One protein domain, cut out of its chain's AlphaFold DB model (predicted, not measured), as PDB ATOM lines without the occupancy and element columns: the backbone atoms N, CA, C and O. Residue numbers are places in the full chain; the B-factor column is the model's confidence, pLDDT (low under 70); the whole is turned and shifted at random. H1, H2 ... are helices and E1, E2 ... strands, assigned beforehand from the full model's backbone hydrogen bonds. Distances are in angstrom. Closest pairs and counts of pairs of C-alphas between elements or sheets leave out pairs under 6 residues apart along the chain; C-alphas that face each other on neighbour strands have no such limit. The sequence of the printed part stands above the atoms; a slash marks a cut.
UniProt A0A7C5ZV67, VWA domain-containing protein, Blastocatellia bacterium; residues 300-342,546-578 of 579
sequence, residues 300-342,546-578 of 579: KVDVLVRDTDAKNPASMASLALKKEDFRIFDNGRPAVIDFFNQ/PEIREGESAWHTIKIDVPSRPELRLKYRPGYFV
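AT A GLANCE: This is residues 300 to 342 and 546 to 578 of the 579 residues of the protein "VWA domain-containing protein" of Blastocatellia bacterium (UniProt A0A7C5ZV67). This is a loose, incompletely closed roll of short strands drawn out along one axis: E1 pairs with E6, E6 leads on to E7, and E7, E5, E2 and E3 follow side by side. E3 runs on into E4, which comes back near E1 without pairing with it, and loops at the two ends, around Lys 311 and Glu 550, make the length. The 76 printed residues hold seven named strands and one short helix, in the order E1 H1 E2 E3 E4 E5 E6 E7. One sheet has the order E3, E2, E5, E7, and the other is the antiparallel pair E1 and E6. The class is mostly strand, and the whole is a rod of 48 by 19 by 18 A, only just loose, close to compact, with a radius of gyration of the C-alphas of 14.0 A.

IN THESE COORDINATES: Find C-alpha 300 at (4.917, -113.671, 364.271); from there E1 runs 22.7 A through residues 300 to 307. Next come H1, residues 316 to 319, 5.4 A, and E2, residues 327 to 330, 10.1 A. E3, residues 333 to 335, covers 6.3 A, and E4, residues 337 to 341, covers 10.5 A. After the cut, E5 begins at C-alpha 555, (-7.832, -116.532, 370.484), and runs 19.9 A to residue 561. E6, residues 568 to 571, spans 10.0 A, and E7, residues 575 to 577, spans 7.2 A, ending at C-alpha 577, (-3.564, -118.000, 370.512).

HOW THE PARTS SIT: Begin with E5, whose pairing is staggered: residues 555 to 557 pair with E7 and residues 558 to 561 with E2. E2 and E5 are antiparallel at 166 degrees; look for N 329 and O 559, 2.8 A apart. E5 and E7 are antiparallel at 147 degrees, with N 556 and O 576 at 2.9 A. E3 and E2 meet only at a point, where the C-alphas of Pro 334 and Phe 329 face each other at 4.3 A. E3 runs on into E4 at 53 degrees, across a break of 1 residue. E4 pairs with no named strand; it and E1 are near each other, with 8 pairs of C-alphas within 10 A. E1 and E6 are antiparallel at 142 degrees, with N 304 and O 571 at 2.8 A. E1 and E5 are apart. H1 is not on the four-stranded sheet but is near E1; it is too short for an O i to N i+4 pair, and its 1 O i to N i+3 pair is within hydrogen-bond range.

THE WHOLE: The two C-alphas farthest apart are those of Lys 311 and Glu 550, 48.4 A. Residues 343 to 545 are not printed, and C-alphas 342 and 546 stand 21.3 A apart across this cut. Of the links that are printed whole, none is long. The mean pLDDT of the printed part is 80.8; look for values under 70 at residues 308 to 318 and 549 to 553.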
ATOM      1  N   LYS A 300       4.453-113.621 365.669       88.25
ATOM      2  CA  LYS A 300       4.917-113.671 364.271       88.25
ATOM      3  C   LYS A 300       3.881-114.321 363.359       88.25
ATOM      4  O   LYS A 300       3.330-115.369 363.693       88.25
ATOM      5  N   VAL A 301       3.644-113.711 362.207       89.38
ATOM      6  CA  VAL A 301       2.677-114.126 361.195       89.38
ATOM      7  C   VAL A 301       3.380-114.182 359.854       89.38
ATOM      8  O   VAL A 301       3.901-113.175 359.378       89.38
ATOM      9  N   ASP A 302       3.362-115.360 359.252       87.50
ATOM     10  CA  ASP A 302       3.849-115.574 357.900       87.50
ATOM     11  C   ASP A 302       2.733-115.256 356.896       87.50
ATOM     12  O   ASP A 302       1.598-115.722 357.029       87.50
ATOM     13  N   VAL A 303       3.059-114.414 355.917       88.38
ATOM     14  CA  VAL A 303       2.147-113.884 354.902       88.38
ATOM     15  C   VAL A 303       2.680-114.253 353.527       88.38
ATOM     16  O   VAL A 303       3.653-113.668 353.047       88.38
ATOM     17  N   LEU A 304       2.025-115.212 352.881       83.81
ATOM     18  CA  LEU A 304       2.191-115.490 351.462       83.81
ATOM     19  C   LEU A 304       1.532-114.376 350.653       83.81
ATOM     20  O   LEU A 304       0.367-114.041 350.879       83.81
ATOM     21  N   VAL A 305       2.258-113.836 349.680       81.50
ATOM     22  CA  VAL A 305       1.764-112.766 348.809       81.50
ATOM     23  C   VAL A 305       1.799-113.232 347.365       81.50
ATOM     24  O   VAL A 305       2.833-113.671 346.869       81.50
ATOM     25  N   ARG A 306       0.665-113.107 346.675       76.94
ATOM     26  CA  ARG A 306       0.532-113.445 345.258       76.94
ATOM     27  C   ARG A 306       0.009-112.267 344.469       76.94
ATOM     28  O   ARG A 306      -0.913-111.588 344.909       76.94
ATOM     29  N   ASP A 307       0.551-112.103 343.276       72.62
ATOM     30  CA  ASP A 307      -0.010-111.236 342.252       72.62
ATOM     31  C   ASP A 307      -0.955-112.064 341.371       72.62
ATOM     32  O   ASP A 307      -0.552-113.100 340.840       72.62
ATOM     33  N   THR A 308      -2.224-111.659 341.263       62.97
ATOM     34  CA  THR A 308      -3.219-112.376 340.446       62.97
ATOM     35  C   THR A 308      -3.073-112.126 338.953       62.97
ATOM     36  O   THR A 308      -3.597-112.916 338.171       62.97
ATOM     37  N   ASP A 309      -2.364-111.066 338.557       58.12
ATOM     38  CA  ASP A 309      -2.214-110.658 337.157       58.12
ATOM     39  C   ASP A 309      -0.891-111.146 336.540       58.12
ATOM     40  O   ASP A 309      -0.658-111.026 335.329       58.12
ATOM     41  N   ALA A 310      -0.010-111.741 337.347       56.88
ATOM     42  CA  ALA A 310       1.288-112.203 336.888       56.88
ATOM     43  C   ALA A 310       1.184-113.532 336.110       56.88
ATOM     44  O   ALA A 310       0.823-114.576 336.646       56.88
ATOM     45  N   LYS A 311       1.591-113.515 334.829       50.75
ATOM     46  CA  LYS A 311       1.783-114.730 333.999       50.75
ATOM     47  C   LYS A 311       2.904-115.651 334.505       50.75
ATOM     48  O   LYS A 311       2.972-116.799 334.082       50.75
ATOM     49  N   ASN A 312       3.779-115.139 335.371       48.41
ATOM     50  CA  ASN A 312       4.878-115.862 336.007       48.41
ATOM     51  C   ASN A 312       4.691-115.843 337.532       48.41
ATOM     52  O   ASN A 312       4.103-114.888 338.042       48.41
ATOM     53  N   PRO A 313       5.219-116.835 338.273       50.78
ATOM     54  CA  PRO A 313       5.165-116.834 339.731       50.78
ATOM     55  C   PRO A 313       5.773-115.540 340.280       50.78
ATOM     56  O   PRO A 313       6.886-115.164 339.901       50.78
ATOM     57  N   ALA A 314       5.037-114.837 341.143       51.03
ATOM     58  CA  ALA A 314       5.549-113.642 341.797       51.03
ATOM     59  C   ALA A 314       6.781-114.024 342.628       51.03
ATOM     60  O   ALA A 314       6.693-114.794 343.582       51.03
ATOM     61  N   SER A 315       7.947-113.498 342.258       53.84
ATOM     62  CA  SER A 315       9.139-113.597 343.095       53.84
ATOM     63  C   SER A 315       9.097-112.504 344.168       53.84
ATOM     64  O   SER A 315       8.583-111.407 343.927       53.84
ATOM     65  N   MET A 316       9.685-112.749 345.342       52.88
ATOM     66  CA  MET A 316       9.861-111.706 346.371       52.88
ATOM     67  C   MET A 316      10.525-110.443 345.810       52.88
ATOM     68  O   MET A 316      10.164-109.327 346.182       52.88
ATOM     69  N   ALA A 317      11.459-110.629 344.874       49.88
ATOM     70  CA  ALA A 317      12.186-109.556 344.209       49.88
ATOM     71  C   ALA A 317      11.295-108.683 343.307       49.88
ATOM     72  O   ALA A 317      11.566-107.496 343.166       49.88
ATOM     73  N   SER A 318      10.226-109.238 342.721       57.12
ATOM     74  CA  SER A 318       9.289-108.472 341.884       57.12
ATOM     75  C   SER A 318       8.229-107.711 342.684       57.12
ATOM     76  O   SER A 318       7.705-106.723 342.184       57.12
ATOM     77  N   LEU A 319       7.912-108.157 343.906       70.69
ATOM     78  CA  LEU A 319       6.903-107.510 344.753       70.69
ATOM     79  C   LEU A 319       7.483-106.345 345.568       70.69
ATOM     80  O   LEU A 319       6.827-105.316 345.688       70.69
ATOM     81  N   ALA A 320       8.699-106.506 346.111       75.62
ATOM     82  CA  ALA A 320       9.449-105.481 346.852       75.62
ATOM     83  C   ALA A 320       8.634-104.697 347.911       75.62
ATOM     84  O   ALA A 320       8.906-103.517 348.149       75.62
ATOM     85  N   LEU A 321       7.649-105.349 348.547       86.25
ATOM     86  CA  LEU A 321       6.789-104.722 349.553       86.25
ATOM     87  C   LEU A 321       7.591-104.382 350.807       86.25
ATOM     88  O   LEU A 321       8.423-105.172 351.264       86.25
ATOM     89  N   LYS A 322       7.307-103.219 351.384       89.31
ATOM     90  CA  LYS A 322       7.911-102.744 352.628       89.31
ATOM     91  C   LYS A 322       6.937-102.897 353.786       89.31
ATOM     92  O   LYS A 322       5.742-103.096 353.598       89.31
ATOM     93  N   LYS A 323       7.447-102.752 355.007       91.00
ATOM     94  CA  LYS A 323       6.651-102.781 356.240       91.00
ATOM     95  C   LYS A 323       5.431-101.854 356.169       91.00
ATOM     96  O   LYS A 323       4.361-102.229 356.630       91.00
ATOM     97  N   GLU A 324       5.597-100.666 355.589       92.38
ATOM     98  CA  GLU A 324       4.572 -99.618 355.524       92.38
ATOM     99  C   GLU A 324       3.426 -99.949 354.558       92.38
ATOM    100  O   GLU A 324       2.361 -99.334 354.641       92.38
ATOM    101  N   ASP A 325       3.625-100.920 353.661       92.62
ATOM    102  CA  ASP A 325       2.588-101.389 352.746       92.62
ATOM    103  C   ASP A 325       1.542-102.255 353.458       92.62
ATOM    104  O   ASP A 325       0.411-102.356 352.987       92.62
ATOM    105  N   PHE A 326       1.892-102.856 354.599       94.31
ATOM    106  CA  PHE A 326       1.015-103.752 355.344       94.31
ATOM    107  C   PHE A 326       0.263-103.014 356.450       94.31
ATOM    108  O   PHE A 326       0.843-102.253 357.227       94.31
ATOM    109  N   ARG A 327      -1.026-103.327 356.604       95.12
ATOM    110  CA  ARG A 327      -1.763-103.054 357.844       95.12
ATOM    111  C   ARG A 327      -2.219-104.363 358.444       95.12
ATOM    112  O   ARG A 327      -2.735-105.228 357.741       95.12
ATOM    113  N   ILE A 328      -2.036-104.489 359.751       95.12
ATOM    114  CA  ILE A 328      -2.476-105.643 360.521       95.12
ATOM    115  C   ILE A 328      -3.525-105.206 361.537       95.12
ATOM    116  O   ILE A 328      -3.416-104.151 362.164       95.12
ATOM    117  N   PHE A 329      -4.558-106.024 361.671       94.44
ATOM    118  CA  PHE A 329      -5.614-105.859 362.647       94.44
ATOM    119  C   PHE A 329      -5.653-107.100 363.531       94.44
ATOM    120  O   PHE A 329      -5.818-108.216 363.032       94.44
ATOM    121  N   ASP A 330      -5.530-106.876 364.831       91.50
ATOM    122  CA  ASP A 330      -5.623-107.865 365.891       91.50
ATOM    123  C   ASP A 330      -7.018-107.792 366.522       91.50
ATOM    124  O   ASP A 330      -7.414-106.773 367.091       91.50
ATOM    125  N   ASN A 331      -7.816-108.844 366.334       88.06
ATOM    126  CA  ASN A 331      -9.218-108.907 366.752       88.06
ATOM    127  C   ASN A 331     -10.051-107.696 366.262       88.06
ATOM    128  O   ASN A 331     -10.872-107.123 366.981       88.06
ATOM    129  N   GLY A 332      -9.780-107.257 365.025       89.62
ATOM    130  CA  GLY A 332     -10.413-106.098 364.384       89.62
ATOM    131  C   GLY A 332      -9.840-104.730 364.779       89.62
ATOM    132  O   GLY A 332     -10.230-103.727 364.182       89.62
ATOM    133  N   ARG A 333      -8.906-104.664 365.736       90.75
ATOM    134  CA  ARG A 333      -8.230-103.424 366.148       90.75
ATOM    135  C   ARG A 333      -6.917-103.253 365.382       90.75
ATOM    136  O   ARG A 333      -6.187-104.229 365.266       90.75
ATOM    137  N   PRO A 334      -6.576-102.060 364.868       92.62
ATOM    138  CA  PRO A 334      -5.268-101.836 364.251       92.62
ATOM    139  C   PRO A 334      -4.135-102.169 365.230       92.62
ATOM    140  O   PRO A 334      -4.167-101.705 366.368       92.62
ATOM    141  N   ALA A 335      -3.145-102.938 364.783       92.31
ATOM    142  CA  ALA A 335      -1.953-103.270 365.557       92.31
ATOM    143  C   ALA A 335      -0.692-102.729 364.868       92.31
ATOM    144  O   ALA A 335      -0.624-102.613 363.640       92.31
ATOM    145  N   VAL A 336       0.309-102.367 365.671       91.31
ATOM    146  CA  VAL A 336       1.590-101.861 365.170       91.31
ATOM    147  C   VAL A 336       2.476-103.043 364.798       91.31
ATOM    148  O   VAL A 336       2.689-103.953 365.593       91.31
ATOM    149  N   ILE A 337       3.006-103.032 363.577       93.31
ATOM    150  CA  ILE A 337       4.014-104.006 363.161       93.31
ATOM    151  C   ILE A 337       5.324-103.616 363.858       93.31
ATOM    152  O   ILE A 337       5.915-102.590 363.531       93.31
ATOM    153  N   ASP A 338       5.792-104.412 364.808       90.00
ATOM    154  CA  ASP A 338       7.045-104.200 365.546       90.00
ATOM    155  C   ASP A 338       8.232-104.859 364.836       90.00
ATOM    156  O   ASP A 338       9.349-104.345 364.829       90.00
ATOM    157  N   PHE A 339       7.967-105.982 364.171       87.94
ATOM    158  CA  PHE A 339       8.941-106.773 363.438       87.94
ATOM    159  C   PHE A 339       8.482-106.936 361.994       87.94
ATOM    160  O   PHE A 339       7.340-107.288 361.721       87.94
ATOM    161  N   PHE A 340       9.381-106.690 361.056       88.94
ATOM    162  CA  PHE A 340       9.148-106.961 359.648       88.94
ATOM    163  C   PHE A 340      10.375-107.665 359.116       88.94
ATOM    164  O   PHE A 340      11.493-107.182 359.300       88.94
ATOM    165  N   ASN A 341      10.161-108.803 358.472       81.94
ATOM    166  CA  ASN A 341      11.240-109.519 357.842       81.94
ATOM    167  C   ASN A 341      10.849-109.975 356.445       81.94
ATOM    168  O   ASN A 341       9.805-110.589 356.226       81.94
ATOM    169  N   GLN A 342      11.748-109.677 355.519       73.94
ATOM    170  CA  GLN A 342      11.678-110.041 354.117       73.94
ATOM    171  C   GLN A 342      12.859-110.972 353.844       73.94
ATOM    172  O   GLN A 342      13.802-110.619 353.141       73.94
ATOM    173  N   PRO A 546       0.481-108.091 370.932       86.88
ATOM    174  CA  PRO A 546      -0.953-108.017 371.169       86.88
ATOM    175  C   PRO A 546      -1.285-107.193 372.411       86.88
ATOM    176  O   PRO A 546      -0.658-107.331 373.462       86.88
ATOM    177  N   GLU A 547      -2.340-106.390 372.320       79.38
ATOM    178  CA  GLU A 547      -2.947-105.754 373.487       79.38
ATOM    179  C   GLU A 547      -4.059-106.661 374.027       79.38
ATOM    180  O   GLU A 547      -5.169-106.673 373.483       79.38
ATOM    181  N   ILE A 548      -3.767-107.419 375.091       72.25
ATOM    182  CA  ILE A 548      -4.756-108.271 375.764       72.25
ATOM    183  C   ILE A 548      -5.530-107.457 376.794       72.25
ATOM    184  O   ILE A 548      -4.950-106.803 377.663       72.25
ATOM    185  N   ARG A 549      -6.859-107.552 376.744       68.94
ATOM    186  CA  ARG A 549      -7.731-107.084 377.827       68.94
ATOM    187  C   ARG A 549      -8.252-108.255 378.643       68.94
ATOM    188  O   ARG A 549      -8.404-109.370 378.153       68.94
ATOM    189  N   GLU A 550      -8.554-107.999 379.905       59.31
ATOM    190  CA  GLU A 550      -9.108-109.024 380.780       59.31
ATOM    191  C   GLU A 550     -10.456-109.546 380.261       59.31
ATOM    192  O   GLU A 550     -11.305-108.785 379.789       59.31
ATOM    193  N   GLY A 551     -10.634-110.866 380.309       57.44
ATOM    194  CA  GLY A 551     -11.806-111.546 379.759       57.44
ATOM    195  C   GLY A 551     -11.849-111.612 378.226       57.44
ATOM    196  O   GLY A 551     -12.790-112.196 377.678       57.44
ATOM    197  N   GLU A 552     -10.857-111.052 377.521       64.88
ATOM    198  CA  GLU A 552     -10.710-111.241 376.079       64.88
ATOM    199  C   GLU A 552     -10.378-112.707 375.772       64.88
ATOM    200  O   GLU A 552      -9.771-113.428 376.569       64.88
ATOM    201  N   SER A 553     -10.861-113.204 374.631       67.94
ATOM    202  CA  SER A 553     -10.593-114.590 374.255       67.94
ATOM    203  C   SER A 553      -9.096-114.775 374.050       67.94
ATOM    204  O   SER A 553      -8.489-113.993 373.332       67.94
ATOM    205  N   ALA A 554      -8.525-115.862 374.573       76.88
ATOM    206  CA  ALA A 554      -7.146-116.239 374.263       76.88
ATOM    207  C   ALA A 554      -6.896-116.416 372.754       76.88
ATOM    208  O   ALA A 554      -5.753-116.442 372.331       76.88
ATOM    209  N   TRP A 555      -7.943-116.553 371.937       84.94
ATOM    210  CA  TRP A 555      -7.832-116.532 370.484       84.94
ATOM    211  C   TRP A 555      -8.138-115.154 369.913       84.94
ATOM    212  O   TRP A 555      -9.249-114.643 370.081       84.94
ATOM    213  N   HIS A 556      -7.188-114.612 369.160       87.81
ATOM    214  CA  HIS A 556      -7.342-113.375 368.408       87.81
ATOM    215  C   HIS A 556      -7.408-113.677 366.906       87.81
ATOM    216  O   HIS A 556      -6.642-114.491 366.384       87.81
ATOM    217  N   THR A 557      -8.322-113.017 366.188       91.12
ATOM    218  CA  THR A 557      -8.327-113.056 364.719       91.12
ATOM    219  C   THR A 557      -7.317-112.086 364.144       91.12
ATOM    220  O   THR A 557      -7.076-111.015 364.695       91.12
ATOM    221  N   ILE A 558      -6.769-112.451 362.994       92.38
ATOM    222  CA  ILE A 558      -5.846-111.618 362.239       92.38
ATOM    223  C   ILE A 558      -6.527-111.219 360.941       92.38
ATOM    224  O   ILE A 558      -7.063-112.053 360.211       92.38
ATOM    225  N   LYS A 559      -6.448-109.932 360.623       95.31
ATOM    226  CA  LYS A 559      -6.688-109.436 359.272       95.31
ATOM    227  C   LYS A 559      -5.476-108.633 358.836       95.31
ATOM    228  O   LYS A 559      -5.021-107.761 359.565       95.31
ATOM    229  N   ILE A 560      -4.973-108.930 357.650       94.38
ATOM    230  CA  ILE A 560      -3.871-108.213 357.014       94.38
ATOM    231  C   ILE A 560      -4.352-107.732 355.651       94.38
ATOM    232  O   ILE A 560      -4.983-108.490 354.908       94.38
ATOM    233  N   ASP A 561      -4.063-106.474 355.337       94.00
ATOM    234  CA  ASP A 561      -4.264-105.902 354.013       94.00
ATOM    235  C   ASP A 561      -3.007-105.177 353.513       94.00
ATOM    236  O   ASP A 561      -2.125-104.807 354.293       94.00
ATOM    237  N   VAL A 562      -2.923-105.033 352.186       92.19
ATOM    238  CA  VAL A 562      -1.903-104.239 351.488       92.19
ATOM    239  C   VAL A 562      -2.627-103.178 350.655       92.19
ATOM    240  O   VAL A 562      -2.906-103.394 349.474       92.19
ATOM    241  N   PRO A 563      -3.022-102.041 351.254       90.44
ATOM    242  CA  PRO A 563      -3.899-101.067 350.601       90.44
ATOM    243  C   PRO A 563      -3.296-100.441 349.343       90.44
ATOM    244  O   PRO A 563      -4.038-100.017 348.461       90.44
ATOM    245  N   SER A 564      -1.962-100.374 349.262       87.81
ATOM    246  CA  SER A 564      -1.236 -99.842 348.107       87.81
ATOM    247  C   SER A 564      -1.332-100.737 346.866       87.81
ATOM    248  O   SER A 564      -1.069-100.263 345.762       87.81
ATOM    249  N   ARG A 565      -1.702-102.015 347.030       85.75
ATOM    250  CA  ARG A 565      -1.659-103.052 345.990       85.75
ATOM    251  C   ARG A 565      -2.892-103.980 346.073       85.75
ATOM    252  O   ARG A 565      -2.775-105.136 346.487       85.75
ATOM    253  N   PRO A 566      -4.104-103.486 345.738       83.75
ATOM    254  CA  PRO A 566      -5.363-104.232 345.893       83.75
ATOM    255  C   PRO A 566      -5.502-105.455 344.963       83.75
ATOM    256  O   PRO A 566      -6.358-106.319 345.184       83.75
ATOM    257  N   GLU A 567      -4.681-105.541 343.917       82.12
ATOM    258  CA  GLU A 567      -4.581-106.707 343.038       82.12
ATOM    259  C   GLU A 567      -3.901-107.902 343.723       82.12
ATOM    260  O   GLU A 567      -4.138-109.047 343.344       82.12
ATOM    261  N   LEU A 568      -3.132-107.675 344.793       84.19
ATOM    262  CA  LEU A 568      -2.486-108.766 345.511       84.19
ATOM    263  C   LEU A 568      -3.498-109.617 346.284       84.19
ATOM    264  O   LEU A 568      -4.536-109.164 346.782       84.19
ATOM    265  N   ARG A 569      -3.178-110.900 346.404       83.94
ATOM    266  CA  ARG A 569      -3.873-111.856 347.260       83.94
ATOM    267  C   ARG A 569      -2.916-112.324 348.332       83.94
ATOM    268  O   ARG A 569      -1.807-112.768 348.046       83.94
ATOM    269  N   LEU A 570      -3.373-112.210 349.568       87.38
ATOM    270  CA  LEU A 570      -2.611-112.566 350.748       87.38
ATOM    271  C   LEU A 570      -3.149-113.886 351.297       87.38
ATOM    272  O   LEU A 570      -4.365-114.081 351.368       87.38
ATOM    273  N   LYS A 571      -2.247-114.774 351.701       86.81
ATOM    274  CA  LYS A 571      -2.557-115.997 352.438       86.81
ATOM    275  C   LYS A 571      -1.759-115.995 353.734       86.81
ATOM    276  O   LYS A 571      -0.553-115.791 353.732       86.81
ATOM    277  N   TYR A 572      -2.461-116.135 354.845       89.75
ATOM    278  CA  TYR A 572      -1.915-116.104 356.196       89.75
ATOM    279  C   TYR A 572      -2.897-116.815 357.123       89.75
ATOM    280  O   TYR A 572      -4.077-116.957 356.792       89.75
ATOM    281  N   ARG A 573      -2.420-117.260 358.287       90.44
ATOM    282  CA  ARG A 573      -3.289-117.891 359.288       90.44
ATOM    283  C   ARG A 573      -4.403-116.925 359.736       90.44
ATOM    284  O   ARG A 573      -4.120-115.753 359.984       90.44
ATOM    285  N   PRO A 574      -5.650-117.389 359.914       90.69
ATOM    286  CA  PRO A 574      -6.791-116.518 360.225       90.69
ATOM    287  C   PRO A 574      -6.762-115.938 361.648       90.69
ATOM    288  O   PRO A 574      -7.538-115.040 361.977       90.69
ATOM    289  N   GLY A 575      -5.902-116.461 362.519       90.50
ATOM    290  CA  GLY A 575      -5.775-116.034 363.904       90.50
ATOM    291  C   GLY A 575      -4.675-116.796 364.630       90.50
ATOM    292  O   GLY A 575      -3.893-117.518 364.007       90.50
ATOM    293  N   TYR A 576      -4.594-116.595 365.938       87.94
ATOM    294  CA  TYR A 576      -3.591-117.203 366.805       87.94
ATOM    295  C   TYR A 576      -4.067-117.208 368.256       87.94
ATOM    296  O   TYR A 576      -4.965-116.456 368.642       87.94
ATOM    297  N   PHE A 577      -3.421-118.045 369.066       83.38
ATOM    298  CA  PHE A 577      -3.564-118.000 370.512       83.38
ATOM    299  C   PHE A 577      -2.544-117.052 371.120       83.38
ATOM    300  O   PHE A 577      -1.346-117.192 370.869       83.38
ATOM    301  N   VAL A 578      -3.020-116.127 371.942       78.06
ATOM    302  CA  VAL A 578      -2.159-115.312 372.782       78.06
ATOM    303  C   VAL A 578      -1.633-116.179 373.926       78.06
ATOM    304  O   VAL A 578      -2.400-116.928 374.536       78.06
TER     305      VAL A 578